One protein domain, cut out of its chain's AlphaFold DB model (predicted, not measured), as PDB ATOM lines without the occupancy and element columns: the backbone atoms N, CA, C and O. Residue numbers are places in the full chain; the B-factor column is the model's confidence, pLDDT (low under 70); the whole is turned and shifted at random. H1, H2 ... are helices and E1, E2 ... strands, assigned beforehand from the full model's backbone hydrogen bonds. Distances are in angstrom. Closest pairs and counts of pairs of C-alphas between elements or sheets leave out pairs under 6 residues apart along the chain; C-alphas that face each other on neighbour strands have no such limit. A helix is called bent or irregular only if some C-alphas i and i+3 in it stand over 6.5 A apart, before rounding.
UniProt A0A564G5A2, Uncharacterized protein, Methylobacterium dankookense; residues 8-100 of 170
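AT A GLANCE: This is residues 8 to 100 of the 170 residues of an uncharacterized protein of Methylobacterium dankookense (UniProt A0A564G5A2). A small two-stranded hairpin, E1 and E2, sits at the turn of an open frame, and two helices lead away from it without touching each other. H1 leads to the hairpin, while H2 leaves it, bends, and makes the longest axis with its arm H2b; residues 8 to 20 and 52 to 100 stick out free. The printed part has 93 residues, mostly helix, in the order H1, E1, E2, H2, with the sheet E1 - E2 antiparallel. It is extended, with a radius of gyration of the C-alphas of 24.5 A, and flat, spanning 77 by 39 by 21 A.

HOW THE PARTS SIT: Start with H1, residues 8 to 31, and E1, residues 36 to 39: their closest C-alphas, of Gly 29 and Tyr 38, are 5.2 A apart. E2, residues 44 to 47, forms a hairpin with E1, antiparallel at 139 degrees; look for N 37 and O 46, 2.8 A apart and within hydrogen-bond range. H1 and E2 are near each other, with 6 pairs of C-alphas within 10 A. H2, residues 48 to 99, was assigned as one helix by its hydrogen bonds but is bent: C-alphas 61 and 64 are 7.0 A apart. Its arms H2a, residues 48 to 61, and H2b, residues 64 to 99, stand at a steep tilt of 63 degrees. H2a is irregular, with C-alphas 57 and 60 6.52 A apart. The closest C-alphas of E1 and H2a, of Lys 36 and Arg 48, are 5.8 A apart. H1 is apart from both arms. Every O i to N i+4 pair is within hydrogen-bond range in H2b, against 18 of 20 in H1 and 8 of 10 in H2a.

IN THESE COORDINATES: Find C-alpha 8 at (-52.605, -27.543, -36.264); from there H1 runs 36.0 A to C-alpha 31. E1 measures 9.4 A and E2 9.9 A. H2a covers 20.4 A from C-alpha 48, and H2b 52.8 A, to C-alpha 99 at (-68.535, -25.398, -80.996).

THE WHOLE: The two C-alphas farthest apart, of Arg 33 and Leu 100, are 77.4 A apart. The printed part has no cut, and its three links are tight. Look to residues 8 to 31 and 95 to 100 for the pLDDT under 70.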
ATOM      1  N   VAL A   8     -52.433 -28.890 -36.830       69.06
ATOM      2  CA  VAL A   8     -52.605 -27.543 -36.264       69.06
ATOM      3  C   VAL A   8     -51.732 -27.352 -35.020       69.06
ATOM      4  O   VAL A   8     -51.113 -26.301 -34.876       69.06
ATOM      5  N   ALA A   9     -51.601 -28.370 -34.164       66.88
ATOM      6  CA  ALA A   9     -50.717 -28.314 -32.999       66.88
ATOM      7  C   ALA A   9     -49.234 -28.201 -33.395       66.88
ATOM      8  O   ALA A   9     -48.506 -27.387 -32.829       66.88
ATOM      9  N   VAL A  10     -48.789 -28.954 -34.407       67.94
ATOM     10  CA  VAL A  10     -47.414 -28.867 -34.925       67.94
ATOM     11  C   VAL A  10     -47.159 -27.503 -35.565       67.94
ATOM     12  O   VAL A  10     -46.145 -26.877 -35.265       67.94
ATOM     13  N   LEU A  11     -48.088 -26.988 -36.376       68.44
ATOM     14  CA  LEU A  11     -47.974 -25.648 -36.965       68.44
ATOM     15  C   LEU A  11     -47.946 -24.548 -35.894       68.44
ATOM     16  O   LEU A  11     -47.136 -23.628 -35.988       68.44
ATOM     17  N   SER A  12     -48.767 -24.668 -34.848       65.19
ATOM     18  CA  SER A  12     -48.766 -23.738 -33.715       65.19
ATOM     19  C   SER A  12     -47.464 -23.797 -32.914       65.19
ATOM     20  O   SER A  12     -46.991 -22.755 -32.467       65.19
ATOM     21  N   CYS A  13     -46.865 -24.980 -32.745       62.12
ATOM     22  CA  CYS A  13     -45.559 -25.138 -32.101       62.12
ATOM     23  C   CYS A  13     -44.421 -24.551 -32.944       62.12
ATOM     24  O   CYS A  13     -43.549 -23.868 -32.419       62.12
ATOM     25  N   VAL A  14     -44.424 -24.769 -34.259       64.69
ATOM     26  CA  VAL A  14     -43.403 -24.186 -35.144       64.69
ATOM     27  C   VAL A  14     -43.517 -22.658 -35.160       64.69
ATOM     28  O   VAL A  14     -42.507 -21.964 -35.063       64.69
ATOM     29  N   ALA A  15     -44.739 -22.120 -35.193       61.44
ATOM     30  CA  ALA A  15     -44.975 -20.679 -35.115       61.44
ATOM     31  C   ALA A  15     -44.574 -20.082 -33.750       61.44
ATOM     32  O   ALA A  15     -44.025 -18.977 -33.688       61.44
ATOM     33  N   SER A  16     -44.798 -20.795 -32.641       57.16
ATOM     34  CA  SER A  16     -44.392 -20.326 -31.310       57.16
ATOM     35  C   SER A  16     -42.871 -20.361 -31.112       57.16
ATOM     36  O   SER A  16     -42.318 -19.438 -30.516       57.16
ATOM     37  N   ILE A  17     -42.174 -21.344 -31.687       60.22
ATOM     38  CA  ILE A  17     -40.703 -21.398 -31.694       60.22
ATOM     39  C   ILE A  17     -40.128 -20.233 -32.512       60.22
ATOM     40  O   ILE A  17     -39.291 -19.488 -32.005       60.22
ATOM     41  N   GLN A  18     -40.652 -19.987 -33.718       60.31
ATOM     42  CA  GLN A  18     -40.201 -18.875 -34.566       60.31
ATOM     43  C   GLN A  18     -40.434 -17.502 -33.915       60.31
ATOM     44  O   GLN A  18     -39.585 -16.614 -34.004       60.31
ATOM     45  N   THR A  19     -41.560 -17.315 -33.218       59.69
ATOM     46  CA  THR A  19     -41.840 -16.059 -32.499       59.69
ATOM     47  C   THR A  19     -40.998 -15.902 -31.231       59.69
ATOM     48  O   THR A  19     -40.603 -14.782 -30.899       59.69
ATOM     49  N   ALA A  20     -40.675 -16.991 -30.529       57.16
ATOM     50  CA  ALA A  20     -39.775 -16.962 -29.378       57.16
ATOM     51  C   ALA A  20     -38.326 -16.646 -29.783       57.16
ATOM     52  O   ALA A  20     -37.651 -15.873 -29.100       57.16
ATOM     53  N   GLU A  21     -37.861 -17.193 -30.905       56.91
ATOM     54  CA  GLU A  21     -36.553 -16.885 -31.487       56.91
ATOM     55  C   GLU A  21     -36.485 -15.428 -31.958       56.91
ATOM     56  O   GLU A  21     -35.566 -14.706 -31.565       56.91
ATOM     57  N   ALA A  22     -37.508 -14.945 -32.670       55.31
ATOM     58  CA  ALA A  22     -37.607 -13.541 -33.076       55.31
ATOM     59  C   ALA A  22     -37.528 -12.583 -31.871       55.31
ATOM     60  O   ALA A  22     -36.711 -11.664 -31.858       55.31
ATOM     61  N   ARG A  23     -38.271 -12.869 -30.791       59.44
ATOM     62  CA  ARG A  23     -38.235 -12.061 -29.555       59.44
ATOM     63  C   ARG A  23     -36.887 -12.115 -28.826       59.44
ATOM     64  O   ARG A  23     -36.524 -11.152 -28.148       59.44
ATOM     65  N   ARG A  24     -36.137 -13.219 -28.926       56.88
ATOM     66  CA  ARG A  24     -34.757 -13.298 -28.407       56.88
ATOM     67  C   ARG A  24     -33.796 -12.456 -29.248       56.88
ATOM     68  O   ARG A  24     -32.886 -11.850 -28.682       56.88
ATOM     69  N   HIS A  25     -34.001 -12.378 -30.562       56.69
ATOM     70  CA  HIS A  25     -33.196 -11.532 -31.446       56.69
ATOM     71  C   HIS A  25     -33.427 -10.037 -31.199       56.69
ATOM     72  O   HIS A  25     -32.448  -9.292 -31.127       56.69
ATOM     73  N   ASP A  26     -34.674  -9.631 -30.948       58.19
ATOM     74  CA  ASP A  26     -35.019  -8.236 -30.641       58.19
ATOM     75  C   ASP A  26     -34.377  -7.740 -29.335       58.19
ATOM     76  O   ASP A  26     -33.976  -6.582 -29.230       58.19
ATOM     77  N   ARG A  27     -34.213  -8.624 -28.341       58.34
ATOM     78  CA  ARG A  27     -33.562  -8.287 -27.062       58.34
ATOM     79  C   ARG A  27     -32.034  -8.375 -27.122       58.34
ATOM     80  O   ARG A  27     -31.357  -7.543 -26.532       58.34
ATOM     81  N   GLY A  28     -31.475  -9.341 -27.859       56.84
ATOM     82  CA  GLY A  28     -30.020  -9.519 -27.985       56.84
ATOM     83  C   GLY A  28     -29.312  -8.373 -28.717       56.84
ATOM     84  O   GLY A  28     -28.175  -8.037 -28.385       56.84
ATOM     85  N   GLY A  29     -29.999  -7.721 -29.663       57.78
ATOM     86  CA  GLY A  29     -29.461  -6.585 -30.418       57.78
ATOM     87  C   GLY A  29     -29.189  -5.329 -29.584       57.78
ATOM     88  O   GLY A  29     -28.279  -4.568 -29.909       57.78
ATOM     89  N   ALA A  30     -29.923  -5.137 -28.484       60.94
ATOM     90  CA  ALA A  30     -29.852  -3.931 -27.657       60.94
ATOM     91  C   ALA A  30     -28.571  -3.827 -26.804       60.94
ATOM     92  O   ALA A  30     -28.256  -2.754 -26.295       60.94
ATOM     93  N   HIS A  31     -27.816  -4.920 -26.650       64.88
ATOM     94  CA  HIS A  31     -26.626  -4.977 -25.789       64.88
ATOM     95  C   HIS A  31     -25.301  -4.785 -26.543       64.88
ATOM     96  O   HIS A  31     -24.230  -4.734 -25.929       64.88
ATOM     97  N   CYS A  32     -25.337  -4.679 -27.873       72.69
ATOM     98  CA  CYS A  32     -24.125  -4.469 -28.650       72.69
ATOM     99  C   CYS A  32     -23.660  -3.011 -28.547       72.69
ATOM    100  O   CYS A  32     -24.409  -2.078 -28.824       72.69
ATOM    101  N   ARG A  33     -22.386  -2.811 -28.175       75.25
ATOM    102  CA  ARG A  33     -21.747  -1.483 -28.194       75.25
ATOM    103  C   ARG A  33     -21.874  -0.846 -29.587       75.25
ATOM    104  O   ARG A  33     -21.814  -1.558 -30.591       75.25
ATOM    105  N   LEU A  34     -21.982   0.486 -29.632       74.62
ATOM    106  CA  LEU A  34     -22.034   1.287 -30.865       74.62
ATOM    107  C   LEU A  34     -21.010   0.789 -31.904       74.62
ATOM    108  O   LEU A  34     -19.828   0.623 -31.600       74.62
ATOM    109  N   GLY A  35     -21.478   0.512 -33.126       71.88
ATOM    110  CA  GLY A  35     -20.648   0.017 -34.236       71.88
ATOM    111  C   GLY A  35     -20.494  -1.510 -34.335       71.88
ATOM    112  O   GLY A  35     -19.867  -1.997 -35.284       71.88
ATOM    113  N   LYS A  36     -21.079  -2.279 -33.406       80.50
ATOM    114  CA  LYS A  36     -21.171  -3.744 -33.488       80.50
ATOM    115  C   LYS A  36     -22.563  -4.192 -33.935       80.50
ATOM    116  O   LYS A  36     -23.566  -3.583 -33.580       80.50
ATOM    117  N   ILE A  37     -22.608  -5.263 -34.718       81.69
ATOM    118  CA  ILE A  37     -23.822  -5.893 -35.237       81.69
ATOM    119  C   ILE A  37     -24.031  -7.190 -34.454       81.69
ATOM    120  O   ILE A  37     -23.113  -8.003 -34.337       81.69
ATOM    121  N   TYR A  38     -25.229  -7.384 -33.903       82.56
ATOM    122  CA  TYR A  38     -25.588  -8.650 -33.272       82.56
ATOM    123  C   TYR A  38     -25.765  -9.726 -34.338       82.56
ATOM    124  O   TYR A  38     -26.473  -9.505 -35.323       82.56
ATOM    125  N   ARG A  39     -25.135 -10.888 -34.146       78.06
ATOM    126  CA  ARG A  39     -25.249 -12.036 -35.044       78.06
ATOM    127  C   ARG A  39     -26.108 -13.131 -34.396       78.06
ATOM    128  O   ARG A  39     -25.587 -13.922 -33.608       78.06
ATOM    129  N   PRO A  40     -27.399 -13.231 -34.768       72.81
ATOM    130  CA  PRO A  40     -28.355 -14.220 -34.265       72.81
ATOM    131  C   PRO A  40     -27.846 -15.658 -34.220       72.81
ATOM    132  O   PRO A  40     -28.054 -16.355 -33.235       72.81
ATOM    133  N   SER A  41     -27.150 -16.086 -35.277       74.19
ATOM    134  CA  SER A  41     -26.703 -17.469 -35.450       74.19
ATOM    135  C   SER A  41     -25.616 -17.895 -34.464       74.19
ATOM    136  O   SER A  41     -25.428 -19.086 -34.259       74.19
ATOM    137  N   LEU A  42     -24.865 -16.937 -33.911       75.56
ATOM    138  CA  LEU A  42     -23.737 -17.195 -33.012       75.56
ATOM    139  C   LEU A  42     -23.947 -16.596 -31.614       75.56
ATOM    140  O   LEU A  42     -23.142 -16.844 -30.725       75.56
ATOM    141  N   GLY A  43     -24.996 -15.792 -31.413       79.88
ATOM    142  CA  GLY A  43     -25.279 -15.144 -30.131       79.88
ATOM    143  C   GLY A  43     -24.243 -14.094 -29.706       79.88
ATOM    144  O   GLY A  43     -24.185 -13.742 -28.533       79.88
ATOM    145  N   ILE A  44     -23.423 -13.590 -30.635       83.25
ATOM    146  CA  ILE A  44     -22.327 -12.649 -30.355       83.25
ATOM    147  C   ILE A  44     -22.504 -11.313 -31.086       83.25
ATOM    148  O   ILE A  44     -23.114 -11.237 -32.152       83.25
ATOM    149  N   CYS A  45     -21.931 -10.249 -30.518       84.81
ATOM    150  CA  CYS A  45     -21.807  -8.941 -31.164       84.81
ATOM    151  C   CYS A  45     -20.489  -8.865 -31.949       84.81
ATOM    152  O   CYS A  45     -19.413  -8.755 -31.352       84.81
ATOM    153  N   GLU A  46     -20.558  -8.861 -33.274       83.81
ATOM    154  CA  GLU A  46     -19.390  -8.744 -34.154       83.81
ATOM    155  C   GLU A  46     -19.186  -7.292 -34.602       83.81
ATOM    156  O   GLU A  46     -20.133  -6.514 -34.715       83.81
ATOM    157  N   SER A  47     -17.943  -6.890 -34.879       85.06
ATOM    158  CA  SER A  47     -17.713  -5.597 -35.529       85.06
ATOM    159  C   SER A  47     -18.215  -5.643 -36.974       85.06
ATOM    160  O   SER A  47     -18.157  -6.680 -37.639       85.06
ATOM    161  N   ARG A  48     -18.660  -4.501 -37.508       80.88
ATOM    162  CA  ARG A  48     -19.094  -4.412 -38.913       80.88
ATOM    163  C   ARG A  48     -17.995  -4.839 -39.901       80.88
ATOM    164  O   ARG A  48     -18.312  -5.365 -40.965       80.88
ATOM    165  N   ALA A  49     -16.723  -4.639 -39.553       83.56
ATOM    166  CA  ALA A  49     -15.584  -5.086 -40.352       83.56
ATOM    167  C   ALA A  49     -15.425  -6.617 -40.338       83.56
ATOM    168  O   ALA A  49     -15.318  -7.208 -41.408       83.56
ATOM    169  N   ALA A  50     -15.495  -7.247 -39.158       84.06
ATOM    170  CA  ALA A  50     -15.403  -8.702 -39.010       84.06
ATOM    171  C   ALA A  50     -16.577  -9.426 -39.689       84.06
ATOM    172  O   ALA A  50     -16.392 -10.428 -40.375       84.06
ATOM    173  N   PHE A  51     -17.781  -8.862 -39.581       83.31
ATOM    174  CA  PHE A  51     -18.938  -9.374 -40.306       83.31
ATOM    175  C   PHE A  51     -18.726  -9.299 -41.827       83.31
ATOM    176  O   PHE A  51     -19.002 -10.251 -42.555       83.31
ATOM    177  N   ARG A  52     -18.193  -8.174 -42.327       84.44
ATOM    178  CA  ARG A  52     -17.901  -7.996 -43.757       84.44
ATOM    179  C   ARG A  52     -16.822  -8.958 -44.257       84.44
ATOM    180  O   ARG A  52     -16.983  -9.465 -45.363       84.44
ATOM    181  N   SER A  53     -15.760  -9.211 -43.492       86.06
ATOM    182  CA  SER A  53     -14.732 -10.188 -43.879       86.06
ATOM    183  C   SER A  53     -15.300 -11.605 -43.893       86.06
ATOM    184  O   SER A  53     -15.241 -12.258 -44.927       86.06
ATOM    185  N   ALA A  54     -15.999 -12.018 -42.831       83.69
ATOM    186  CA  ALA A  54     -16.622 -13.340 -42.766       83.69
ATOM    187  C   ALA A  54     -17.615 -13.575 -43.921       83.69
ATOM    188  O   ALA A  54     -17.636 -14.642 -44.530       83.69
ATOM    189  N   MET A  55     -18.418 -12.567 -44.275       81.94
ATOM    190  CA  MET A  55     -19.332 -12.662 -45.417       81.94
ATOM    191  C   MET A  55     -18.606 -12.719 -46.766       81.94
ATOM    192  O   MET A  55     -19.103 -13.374 -47.683       81.94
ATOM    193  N   ARG A  56     -17.449 -12.056 -46.908       85.44
ATOM    194  CA  ARG A  56     -16.610 -12.164 -48.114       85.44
ATOM    195  C   ARG A  56     -16.011 -13.557 -48.256       85.44
ATOM    196  O   ARG A  56     -15.997 -14.058 -49.373       85.44
ATOM    197  N   ASP A  57     -15.615 -14.188 -47.156       84.81
ATOM    198  CA  ASP A  57     -15.043 -15.540 -47.159       84.81
ATOM    199  C   ASP A  57     -16.111 -16.611 -47.434       84.81
ATOM    200  O   ASP A  57     -15.877 -17.583 -48.153       84.81
ATOM    201  N   LEU A  58     -17.332 -16.405 -46.931       79.25
ATOM    202  CA  LEU A  58     -18.467 -17.303 -47.165       79.25
ATOM    203  C   LEU A  58     -19.085 -17.156 -48.563       79.25
ATOM    204  O   LEU A  58     -19.689 -18.100 -49.075       79.25
ATOM    205  N   ALA A  59     -18.959 -15.989 -49.199       76.88
ATOM    206  CA  ALA A  59     -19.511 -15.734 -50.529       76.88
ATOM    207  C   ALA A  59     -19.040 -16.732 -51.613       76.88
ATOM    208  O   ALA A  59     -19.911 -17.271 -52.303       76.88
ATOM    209  N   PRO A  60     -17.735 -17.034 -51.779       80.62
ATOM    210  CA  PRO A  60     -17.275 -18.020 -52.757       80.62
ATOM    211  C   PRO A  60     -17.690 -19.450 -52.389       80.62
ATOM    212  O   PRO A  60     -18.056 -20.217 -53.277       80.62
ATOM    213  N   ALA A  61     -17.724 -19.801 -51.100       75.75
ATOM    214  CA  ALA A  61     -18.191 -21.115 -50.652       75.75
ATOM    215  C   ALA A  61     -19.688 -21.338 -50.957       75.75
ATOM    216  O   ALA A  61     -20.113 -22.453 -51.259       75.75
ATOM    217  N   ALA A  62     -20.489 -20.268 -50.937       75.75
ATOM    218  CA  ALA A  62     -21.920 -20.300 -51.238       75.75
ATOM    219  C   ALA A  62     -22.268 -20.093 -52.731       75.75
ATOM    220  O   ALA A  62     -23.418 -20.283 -53.132       75.75
ATOM    221  N   GLU A  63     -21.318 -19.698 -53.584       77.00
ATOM    222  CA  GLU A  63     -21.535 -19.550 -55.032       77.00
ATOM    223  C   GLU A  63     -22.040 -20.829 -55.731       77.00
ATOM    224  O   GLU A  63     -23.016 -20.728 -56.486       77.00
ATOM    225  N   PRO A  64     -21.464 -22.033 -55.519       79.38
ATOM    226  CA  PRO A  64     -21.922 -23.236 -56.217       79.38
ATOM    227  C   PRO A  64     -23.372 -23.597 -55.870       79.38
ATOM    228  O   PRO A  64     -24.161 -23.890 -56.774       79.38
ATOM    229  N   SER A  65     -23.767 -23.484 -54.597       83.06
ATOM    230  CA  SER A  65     -25.148 -23.739 -54.167       83.06
ATOM    231  C   SER A  65     -26.118 -22.691 -54.725       83.06
ATOM    232  O   SER A  65     -27.176 -23.041 -55.251       83.06
ATOM    233  N   ARG A  66     -25.732 -21.407 -54.749       81.12
ATOM    234  CA  ARG A  66     -26.516 -20.337 -55.395       81.12
ATOM    235  C   ARG A  66     -26.699 -20.565 -56.892       81.12
ATOM    236  O   ARG A  66     -27.792 -20.342 -57.419       81.12
ATOM    237  N   ARG A  67     -25.657 -21.007 -57.600       86.12
ATOM    238  CA  ARG A  67     -25.738 -21.341 -59.033       86.12
ATOM    239  C   ARG A  67     -26.659 -22.530 -59.276       86.12
ATOM    240  O   ARG A  67     -27.464 -22.466 -60.206       86.12
ATOM    241  N   ALA A  68     -26.583 -23.566 -58.443       88.00
ATOM    242  CA  ALA A  68     -27.476 -24.720 -58.516       88.00
ATOM    243  C   ALA A  68     -28.943 -24.308 -58.309       88.00
ATOM    244  O   ALA A  68     -29.775 -24.574 -59.177       88.00
ATOM    245  N   LEU A  69     -29.244 -23.543 -57.254       89.12
ATOM    246  CA  LEU A  69     -30.593 -23.020 -56.993       89.12
ATOM    247  C   LEU A  69     -31.119 -22.171 -58.157       89.12
ATOM    248  O   LEU A  69     -32.261 -22.325 -58.584       89.12
ATOM    249  N   ARG A  70     -30.274 -21.311 -58.741       92.12
ATOM    250  CA  ARG A  70     -30.643 -20.524 -59.931       92.12
ATOM    251  C   ARG A  70     -30.957 -21.403 -61.139       92.12
ATOM    252  O   ARG A  70     -31.851 -21.056 -61.910       92.12
ATOM    253  N   ARG A  71     -30.225 -22.503 -61.338       93.62
ATOM    254  CA  ARG A  71     -30.495 -23.463 -62.420       93.62
ATOM    255  C   ARG A  71     -31.822 -24.180 -62.190       93.62
ATOM    256  O   ARG A  71     -32.631 -24.195 -63.115       93.62
ATOM    257  N   MET A  72     -32.083 -24.660 -60.975       92.94
ATOM    258  CA  MET A  72     -33.357 -25.306 -60.626       92.94
ATOM    259  C   MET A  72     -34.541 -24.352 -60.820       92.94
ATOM    260  O   MET A  72     -35.434 -24.641 -61.608       92.94
ATOM    261  N   ALA A  73     -34.463 -23.132 -60.281       93.19
ATOM    262  CA  ALA A  73     -35.513 -22.124 -60.451       93.19
ATOM    263  C   ALA A  73     -35.734 -21.698 -61.919       93.19
ATOM    264  O   ALA A  73     -36.775 -21.142 -62.278       93.19
ATOM    265  N   ARG A  74     -34.735 -21.865 -62.798       95.62
ATOM    266  CA  ARG A  74     -34.897 -21.654 -64.248       95.62
ATOM    267  C   ARG A  74     -35.554 -22.859 -64.916       95.62
ATOM    268  O   ARG A  74     -36.368 -22.653 -65.813       95.62
ATOM    269  N   ALA A  75     -35.200 -24.074 -64.506       94.75
ATOM    270  CA  ALA A  75     -35.809 -25.303 -65.000       94.75
ATOM    271  C   ALA A  75     -37.304 -25.353 -64.649       94.75
ATOM    272  O   ALA A  75     -38.118 -25.491 -65.558       94.75
ATOM    273  N   GLU A  76     -37.664 -25.086 -63.392       93.38
ATOM    274  CA  GLU A  76     -39.057 -25.017 -62.925       93.38
ATOM    275  C   GLU A  76     -39.874 -23.993 -63.718       93.38
ATOM    276  O   GLU A  76     -40.942 -24.298 -64.238       93.38
ATOM    277  N   ARG A  77     -39.336 -22.783 -63.924       94.06
ATOM    278  CA  ARG A  77     -40.014 -21.763 -64.744       94.06
ATOM    279  C   ARG A  77     -40.232 -22.200 -66.188       94.06
ATOM    280  O   ARG A  77     -41.237 -21.833 -66.795       94.06
ATOM    281  N   ARG A  78     -39.288 -22.942 -66.771       95.25
ATOM    282  CA  ARG A  78     -39.440 -23.484 -68.130       95.25
ATOM    283  C   ARG A  78     -40.499 -24.576 -68.166       95.25
ATOM    284  O   ARG A  78     -41.288 -24.582 -69.105       95.25
ATOM    285  N   GLN A  79     -40.520 -25.452 -67.168       95.75
ATOM    286  CA  GLN A  79     -41.524 -26.501 -67.036       95.75
ATOM    287  C   GLN A  79     -42.923 -25.901 -66.880       95.75
ATOM    288  O   GLN A  79     -43.788 -26.184 -67.699       95.75
ATOM    289  N   HIS A  80     -43.095 -24.956 -65.959       94.88
ATOM    290  CA  HIS A  80     -44.362 -24.262 -65.760       94.88
ATOM    291  C   HIS A  80     -44.869 -23.596 -67.051       94.88
ATOM    292  O   HIS A  80     -46.037 -23.695 -67.410       94.88
ATOM    293  N   ARG A  81     -43.978 -22.975 -67.839       95.94
ATOM    294  CA  ARG A  81     -44.355 -22.422 -69.154       95.94
ATOM    295  C   ARG A  81     -44.802 -23.485 -70.161       95.94
ATOM    296  O   ARG A  81     -45.609 -23.165 -71.031       95.94
ATOM    297  N   ARG A  82     -44.253 -24.700 -70.108       96.31
ATOM    298  CA  ARG A  82     -44.687 -25.813 -70.969       96.31
ATOM    299  C   ARG A  82     -46.068 -26.296 -70.546       96.31
ATOM    300  O   ARG A  82     -46.950 -26.338 -71.395       96.31
ATOM    301  N   GLU A  83     -46.267 -26.510 -69.251       96.00
ATOM    302  CA  GLU A  83     -47.555 -26.902 -68.668       96.00
ATOM    303  C   GLU A  83     -48.658 -25.898 -69.029       96.00
ATOM    304  O   GLU A  83     -49.705 -26.288 -69.533       96.00
ATOM    305  N   MET A  84     -48.396 -24.590 -68.907       94.31
ATOM    306  CA  MET A  84     -49.364 -23.553 -69.297       94.31
ATOM    307  C   MET A  84     -49.697 -23.571 -70.796       94.31
ATOM    308  O   MET A  84     -50.840 -23.336 -71.184       94.31
ATOM    309  N   ARG A  85     -48.716 -23.861 -71.660       94.81
ATOM    310  CA  ARG A  85     -48.950 -23.990 -73.110       94.81
ATOM    311  C   ARG A  85     -49.763 -25.236 -73.444       94.81
ATOM    312  O   ARG A  85     -50.592 -25.191 -74.349       94.81
ATOM    313  N   GLU A  86     -49.520 -26.338 -72.749       94.38
ATOM    314  CA  GLU A  86     -50.280 -27.578 -72.915       94.38
ATOM    315  C   GLU A  86     -51.713 -27.420 -72.406       94.38
ATOM    316  O   GLU A  86     -52.646 -27.763 -73.131       94.38
ATOM    317  N   ALA A  87     -51.901 -26.789 -71.246       93.25
ATOM    318  CA  ALA A  87     -53.216 -26.441 -70.715       93.25
ATOM    319  C   ALA A  87     -54.010 -25.569 -71.702       93.25
ATOM    320  O   ALA A  87     -55.151 -25.894 -72.024       93.25
ATOM    321  N   ALA A  88     -53.383 -24.538 -72.280       91.06
ATOM    322  CA  ALA A  88     -54.020 -23.693 -73.291       91.06
ATOM    323  C   ALA A  88     -54.401 -24.469 -74.570       91.06
ATOM    324  O   ALA A  88     -55.446 -24.215 -75.168       91.06
ATOM    325  N   ARG A  89     -53.588 -25.449 -74.996       90.31
ATOM    326  CA  ARG A  89     -53.919 -26.324 -76.138       90.31
ATOM    327  C   ARG A  89     -55.106 -27.236 -75.838       90.31
ATOM    328  O   ARG A  89     -55.950 -27.432 -76.711       90.31
ATOM    329  N   LEU A  90     -55.167 -27.801 -74.634       89.38
ATOM    330  CA  LEU A  90     -56.294 -28.628 -74.198       89.38
ATOM    331  C   LEU A  90     -57.579 -27.800 -74.099       89.38
ATOM    332  O   LEU A  90     -58.627 -28.248 -74.560       89.38
ATOM    333  N   GLU A  91     -57.491 -26.572 -73.589       87.00
ATOM    334  CA  GLU A  91     -58.617 -25.639 -73.548       87.00
ATOM    335  C   GLU A  91     -59.094 -25.246 -74.956       87.00
ATOM    336  O   GLU A  91     -60.292 -25.235 -75.230       87.00
ATOM    337  N   ALA A  92     -58.179 -24.984 -75.892       80.06
ATOM    338  CA  ALA A  92     -58.549 -24.706 -77.279       80.06
ATOM    339  C   ALA A  92     -59.277 -25.898 -77.925       80.06
ATOM    340  O   ALA A  92     -60.305 -25.715 -78.576       80.06
ATOM    341  N   ARG A  93     -58.795 -27.131 -77.700       75.81
ATOM    342  CA  ARG A  93     -59.455 -28.356 -78.186       75.81
ATOM    343  C   ARG A  93     -60.846 -28.540 -77.585       75.81
ATOM    344  O   ARG A  93     -61.770 -28.888 -78.315       75.81
ATOM    345  N   SER A  94     -61.016 -28.286 -76.287       74.50
ATOM    346  CA  SER A  94     -62.323 -28.412 -75.634       74.50
ATOM    347  C   SER A  94     -63.314 -27.348 -76.111       74.50
ATOM    348  O   SER A  94     -64.487 -27.660 -76.307       74.50
ATOM    349  N   ARG A  95     -62.856 -26.117 -76.385       68.12
ATOM    350  CA  ARG A  95     -63.680 -25.076 -77.024       68.12
ATOM    351  C   ARG A  95     -64.119 -25.483 -78.431       68.12
ATOM    352  O   ARG A  95     -65.299 -25.366 -78.734       68.12
ATOM    353  N   VAL A  96     -63.214 -26.014 -79.258       69.56
ATOM    354  CA  VAL A  96     -63.565 -26.518 -80.603       69.56
ATOM    355  C   VAL A  96     -64.582 -27.660 -80.518       69.56
ATOM    356  O   VAL A  96     -65.569 -27.640 -81.243       69.56
ATOM    357  N   ALA A  97     -64.405 -28.607 -79.592       66.38
ATOM    358  CA  ALA A  97     -65.349 -29.708 -79.394       66.38
ATOM    359  C   ALA A  97     -66.749 -29.241 -78.951       66.38
ATOM    360  O   ALA A  97     -67.736 -29.873 -79.304       66.38
ATOM    361  N   ARG A  98     -66.850 -28.130 -78.205       62.94
ATOM    362  CA  ARG A  98     -68.137 -27.521 -77.814       62.94
ATOM    363  C   ARG A  98     -68.812 -26.741 -78.942       62.94
ATOM    364  O   ARG A  98     -70.023 -26.572 -78.905       62.94
ATOM    365  N   LEU A  99     -68.034 -26.220 -79.891       62.91
ATOM    366  CA  LEU A  99     -68.535 -25.398 -80.996       62.91
ATOM    367  C   LEU A  99     -68.932 -26.217 -82.226       62.91
ATOM    368  O   LEU A  99     -69.628 -25.695 -83.091       62.91
ATOM    369  N   LEU A 100     -68.497 -27.473 -82.324       60.81
ATOM    370  CA  LEU A 100     -68.967 -28.378 -83.365       60.81
ATOM    371  C   LEU A 100     -70.351 -28.903 -82.964       60.81
ATOM    372  O   LEU A 100     -70.454 -29.607 -81.958       60.81
TER     373      LEU A 100